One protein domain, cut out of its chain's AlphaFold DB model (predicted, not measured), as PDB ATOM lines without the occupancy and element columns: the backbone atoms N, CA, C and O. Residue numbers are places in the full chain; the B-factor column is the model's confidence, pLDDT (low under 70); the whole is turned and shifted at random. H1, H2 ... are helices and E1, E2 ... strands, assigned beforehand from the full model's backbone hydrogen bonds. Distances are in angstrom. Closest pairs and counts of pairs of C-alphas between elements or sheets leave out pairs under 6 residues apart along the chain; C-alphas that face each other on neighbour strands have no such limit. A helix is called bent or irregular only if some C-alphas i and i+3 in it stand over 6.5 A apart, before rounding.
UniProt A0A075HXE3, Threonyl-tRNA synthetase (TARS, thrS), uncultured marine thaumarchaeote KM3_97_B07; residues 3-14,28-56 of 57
ATOM      1  N   ILE A   3     257.158 220.761 268.587       82.88
ATOM      2  CA  ILE A   3     256.097 220.813 267.587       82.88
ATOM      3  C   ILE A   3     254.737 220.851 268.272       82.88
ATOM      4  O   ILE A   3     254.466 220.067 269.180       82.88
ATOM      5  N   LEU A   4     253.874 221.737 267.781       85.12
ATOM      6  CA  LEU A   4     252.450 221.756 268.074       85.12
ATOM      7  C   LEU A   4     251.675 221.604 266.762       85.12
ATOM      8  O   LEU A   4     251.690 222.503 265.921       85.12
ATOM      9  N   GLN A   5     251.008 220.459 266.601       84.69
ATOM     10  CA  GLN A   5     250.125 220.184 265.468       84.69
ATOM     11  C   GLN A   5     248.682 220.520 265.847       84.69
ATOM     12  O   GLN A   5     248.175 220.040 266.861       84.69
ATOM     13  N   LEU A   6     248.022 221.334 265.029       86.00
ATOM     14  CA  LEU A   6     246.629 221.725 265.209       86.00
ATOM     15  C   LEU A   6     245.858 221.466 263.921       86.00
ATOM     16  O   LEU A   6     246.163 222.051 262.886       86.00
ATOM     17  N   HIS A   7     244.852 220.598 263.995       89.38
ATOM     18  CA  HIS A   7     243.862 220.459 262.934       89.38
ATOM     19  C   HIS A   7     242.840 221.586 263.084       89.38
ATOM     20  O   HIS A   7     242.145 221.657 264.102       89.38
ATOM     21  N   CYS A   8     242.776 222.483 262.104       85.12
ATOM     22  CA  CYS A   8     241.895 223.642 262.140       85.12
ATOM     23  C   CYS A   8     241.138 223.781 260.822       85.12
ATOM     24  O   CYS A   8     241.715 223.635 259.745       85.12
ATOM     25  N   ASP A   9     239.872 224.178 260.927       87.25
ATOM     26  CA  ASP A   9     239.026 224.478 259.769       87.25
ATOM     27  C   ASP A   9     239.600 225.655 258.959       87.25
ATOM     28  O   ASP A   9     239.465 225.725 257.741       87.25
ATOM     29  N   SER A  10     240.287 226.600 259.618       88.50
ATOM     30  CA  SER A  10     241.117 227.590 258.929       88.50
ATOM     31  C   SER A  10     242.186 228.219 259.822       88.50
ATOM     32  O   SER A  10     242.040 228.290 261.043       88.50
ATOM     33  N   ILE A  11     243.248 228.727 259.193       90.44
ATOM     34  CA  ILE A  11     244.232 229.625 259.803       90.44
ATOM     35  C   ILE A  11     244.415 230.865 258.933       90.44
ATOM     36  O   ILE A  11     244.419 230.794 257.703       90.44
ATOM     37  N   GLU A  12     244.590 232.012 259.579       90.19
ATOM     38  CA  GLU A  12     244.851 233.278 258.914       90.19
ATOM     39  C   GLU A  12     246.024 233.992 259.585       90.19
ATOM     40  O   GLU A  12     246.074 234.101 260.810       90.19
ATOM     41  N   TYR A  13     246.970 234.487 258.786       86.62
ATOM     42  CA  TYR A  13     248.097 235.267 259.286       86.62
ATOM     43  C   TYR A  13     248.446 236.419 258.340       86.62
ATOM     44  O   TYR A  13     248.293 236.333 257.120       86.62
ATOM     45  N   THR A  14     248.937 237.510 258.925       85.50
ATOM     46  CA  THR A  14     249.442 238.677 258.194       85.50
ATOM     47  C   THR A  14     250.877 238.940 258.643       85.50
ATOM     48  O   THR A  14     251.081 239.246 259.822       85.50
ATOM     49  N   PRO A  28     253.221 242.275 252.973       69.75
ATOM     50  CA  PRO A  28     252.276 242.369 254.087       69.75
ATOM     51  C   PRO A  28     250.850 242.068 253.603       69.75
ATOM     52  O   PRO A  28     249.948 242.906 253.646       69.75
ATOM     53  N   LYS A  29     250.655 240.858 253.084       78.62
ATOM     54  CA  LYS A  29     249.390 240.360 252.569       78.62
ATOM     55  C   LYS A  29     248.828 239.327 253.533       78.62
ATOM     56  O   LYS A  29     249.516 238.409 253.975       78.62
ATOM     57  N   LYS A  30     247.547 239.487 253.843       82.75
ATOM     58  CA  LYS A  30     246.785 238.530 254.637       82.75
ATOM     59  C   LYS A  30     246.666 237.217 253.866       82.75
ATOM     60  O   LYS A  30     246.168 237.214 252.739       82.75
ATOM     61  N   THR A  31     247.121 236.129 254.472       85.94
ATOM     62  CA  THR A  31     247.032 234.779 253.911       85.94
ATOM     63  C   THR A  31     246.080 233.961 254.766       85.94
ATOM     64  O   THR A  31     246.223 233.934 255.987       85.94
ATOM     65  N   ARG A  32     245.105 233.310 254.126       89.06
ATOM     66  CA  ARG A  32     244.149 232.407 254.768       89.06
ATOM     67  C   ARG A  32     244.225 231.041 254.101       89.06
ATOM     68  O   ARG A  32     244.261 230.965 252.876       89.06
ATOM     69  N   ILE A  33     244.242 229.994 254.914       89.44
ATOM     70  CA  ILE A  33     244.268 228.595 254.484       89.44
ATOM     71  C   ILE A  33     243.112 227.891 255.197       89.44
ATOM     72  O   ILE A  33     242.916 228.111 256.392       89.44
ATOM     73  N   GLU A  34     242.333 227.099 254.468       92.00
ATOM     74  CA  GLU A  34     241.190 226.331 254.988       92.00
ATOM     75  C   GLU A  34     241.532 224.835 255.024       92.00
ATOM     76  O   GLU A  34     242.381 224.395 254.248       92.00
ATOM     77  N   GLU A  35     240.895 224.084 255.928       89.06
ATOM     78  CA  GLU A  35     241.055 222.633 256.127       89.06
ATOM     79  C   GLU A  35     242.525 222.190 256.191       89.06
ATOM     80  O   GLU A  35     243.035 221.478 255.321       89.06
ATOM     81  N   VAL A  36     243.243 222.650 257.219       87.00
ATOM     82  CA  VAL A  36     244.699 222.488 257.296       87.00
ATOM     83  C   VAL A  36     245.163 222.009 258.666       87.00
ATOM     84  O   VAL A  36     244.670 222.428 259.714       87.00
ATOM     85  N   VAL A  37     246.181 221.145 258.653       88.19
ATOM     86  CA  VAL A  37     246.968 220.824 259.844       88.19
ATOM     87  C   VAL A  37     248.121 221.812 259.938       88.19
ATOM     88  O   VAL A  37     249.076 221.763 259.163       88.19
ATOM     89  N   VAL A  38     248.028 222.727 260.893       86.75
ATOM     90  CA  VAL A  38     249.063 223.723 261.159       86.75
ATOM     91  C   VAL A  38     250.106 223.117 262.083       86.75
ATOM     92  O   VAL A  38     249.773 222.598 263.147       86.75
ATOM     93  N   CYS A  39     251.374 223.212 261.693       87.00
ATOM     94  CA  CYS A  39     252.505 222.748 262.484       87.00
ATOM     95  C   CYS A  39     253.330 223.947 262.960       87.00
ATOM     96  O   CYS A  39     254.145 224.493 262.215       87.00
ATOM     97  N   PHE A  40     253.124 224.367 264.208       85.31
ATOM     98  CA  PHE A  40     254.002 225.352 264.833       85.31
ATOM     99  C   PHE A  40     255.268 224.650 265.310       85.31
ATOM    100  O   PHE A  40     255.200 223.745 266.141       85.31
ATOM    101  N   THR A  41     256.416 225.069 264.781       84.38
ATOM    102  CA  THR A  41     257.716 224.470 265.097       84.38
ATOM    103  C   THR A  41     258.614 225.503 265.765       84.38
ATOM    104  O   THR A  41     258.837 226.579 265.214       84.38
ATOM    105  N   ALA A  42     259.147 225.166 266.936       85.69
ATOM    106  CA  ALA A  42     260.186 225.929 267.615       85.69
ATOM    107  C   ALA A  42     261.510 225.158 267.545       85.69
ATOM    108  O   ALA A  42     261.579 224.002 267.973       85.69
ATOM    109  N   ILE A  43     262.541 225.803 266.999       81.44
ATOM    110  CA  ILE A  43     263.907 225.277 266.921       81.44
ATOM    111  C   ILE A  43     264.666 225.730 268.178       81.44
ATOM    112  O   ILE A  43     264.668 226.916 268.500       81.44
ATOM    113  N   GLU A  44     265.264 224.789 268.899       81.38
ATOM    114  CA  GLU A  44     266.085 224.971 270.103       81.38
ATOM    115  C   GLU A  44     267.582 224.827 269.747       81.38
ATOM    116  O   GLU A  44     267.920 224.305 268.689       81.38
ATOM    117  N   GLU A  45     268.494 225.300 270.607       77.31
ATOM    118  CA  GLU A  45     269.941 225.375 270.304       77.31
ATOM    119  C   GLU A  45     270.596 224.020 269.984       77.31
ATOM    120  O   GLU A  45     271.531 223.966 269.187       77.31
ATOM    121  N   ASP A  46     270.080 222.929 270.556       76.69
ATOM    122  CA  ASP A  46     270.579 221.566 270.333       76.69
ATOM    123  C   ASP A  46     269.983 220.893 269.079       76.69
ATOM    124  O   ASP A  46     270.261 219.722 268.802       76.69
ATOM    125  N   ASP A  47     269.145 221.599 268.314       75.69
ATOM    126  CA  ASP A  47     268.551 221.053 267.099       75.69
ATOM    127  C   ASP A  47     269.474 221.182 265.896       75.69
ATOM    128  O   ASP A  47     269.921 222.264 265.515       75.69
ATOM    129  N   ASP A  48     269.664 220.061 265.210       72.81
ATOM    130  CA  ASP A  48     270.393 220.002 263.956       72.81
ATOM    131  C   ASP A  48     269.520 219.468 262.804       72.81
ATOM    132  O   ASP A  48     268.357 219.075 262.948       72.81
ATOM    133  N   SER A  49     270.112 219.424 261.610       67.75
ATOM    134  CA  SER A  49     269.460 218.911 260.397       67.75
ATOM    135  C   SER A  49     268.984 217.448 260.486       67.75
ATOM    136  O   SER A  49     268.169 217.016 259.663       67.75
ATOM    137  N   SER A  50     269.460 216.671 261.464       65.44
ATOM    138  CA  SER A  50     269.026 215.293 261.708       65.44
ATOM    139  C   SER A  50     267.705 215.229 262.484       65.44
ATOM    140  O   SER A  50     266.900 214.324 262.243       65.44
ATOM    141  N   VAL A  51     267.431 216.219 263.341       63.50
ATOM    142  CA  VAL A  51     266.176 216.352 264.103       63.50
ATOM    143  C   VAL A  51     265.014 216.728 263.179       63.50
ATOM    144  O   VAL A  51     263.930 216.151 263.280       63.50
ATOM    145  N   ALA A  52     265.262 217.591 262.188       62.06
ATOM    146  CA  ALA A  52     264.264 217.975 261.185       62.06
ATOM    147  C   ALA A  52     263.740 216.779 260.362       62.06
ATOM    148  O   ALA A  52     262.563 216.730 260.012       62.06
ATOM    149  N   LYS A  53     264.583 215.770 260.094       61.53
ATOM    150  CA  LYS A  53     264.184 214.555 259.355       61.53
ATOM    151  C   LYS A  53     263.301 213.606 260.166       61.53
ATOM    152  O   LYS A  53     262.578 212.812 259.572       61.53
ATOM    153  N   LYS A  54     263.354 213.669 261.499       60.56
ATOM    154  CA  LYS A  54     262.551 212.814 262.388       60.56
ATOM    155  C   LYS A  54     261.133 213.340 262.615       60.56
ATOM    156  O   LYS A  54     260.278 212.565 263.013       60.56
ATOM    157  N   CYS A  55     260.868 214.614 262.325       53.69
ATOM    158  CA  CYS A  55     259.559 215.241 262.538       53.69
ATOM    159  C   CYS A  55     258.486 214.875 261.499       53.69
ATOM    160  O   CYS A  55     257.407 215.458 261.514       53.69
ATOM    161  N   ASN A  56     258.781 213.938 260.593       49.06
ATOM    162  CA  ASN A  56     257.919 213.564 259.472       49.06
ATOM    163  C   ASN A  56     257.345 212.138 259.608       49.06
ATOM    164  O   ASN A  56     257.155 211.451 258.602       49.06
TER     165      ASN A  56
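What this domain is: This is residues 3 to 14 and 28 to 56 of the 57 residues of the protein "Threonyl-tRNA synthetase (TARS, thrS)" of uncultured marine thaumarchaeote KM3_97_B07 (UniProt A0A075HXE3). The model is a narrow ribbon of two antiparallel strands, E1 and E2, side by side and folded over sharply together partway along, near residues 9 and 34, into a bent arch; beyond the end of E2 a loop leads to one small helix, H1, and residues 44 to 50 stick out. The printed part has 41 residues with two named strands and one named helix, in the order E1, E2, H1, and the class is mixed, helices and strands. The whole is only just loose, close to extended, with a radius of gyration of the C-alphas of 13.2 A, and its outline is flat, 32 by 24 by 13 A.

Where its parts are: Find C-alpha 3 at (256.097, 220.813, 267.587), where E1, residues 3 to 13, begins; it runs 18.5 A and bends by 114 degrees at residue 9. Past the cut, E2, residues 31 to 42, runs 21.0 A from C-alpha 31 at (247.032, 234.779, 253.911) and bends by 117 degrees at residue 34. H1, residues 49 to 54, runs 9.4 A and ends at C-alpha 54, (262.551, 212.814, 262.388).

How they stand to each other: Look first at E1 and E2, antiparallel neighbours at 151 degrees between their directions. C-alphas 10 and 34 face each other at 4.1 A. N 4 and O 40 at 2.9 A, and N 35 and O 9 at 2.8 A, are within hydrogen-bond range. E1 and H1 are apart. In H1, 0 of 2 O i to N i+4 pairs are within range, and 2 of 3 O i to N i+3 pairs.

The domain as a whole: The C-alphas farthest apart, those of Glu 34 and Asp 46, are 33.5 A from each other. Residues 15 to 27 are not printed, and C-alphas 14 and 28 are 6.2 A apart across this cut. The link from E2 to H1 is short, with 6 residues. Mean pLDDT of the printed part is 79.8; look for values under 70 at residue 28 and residues 49 to 56.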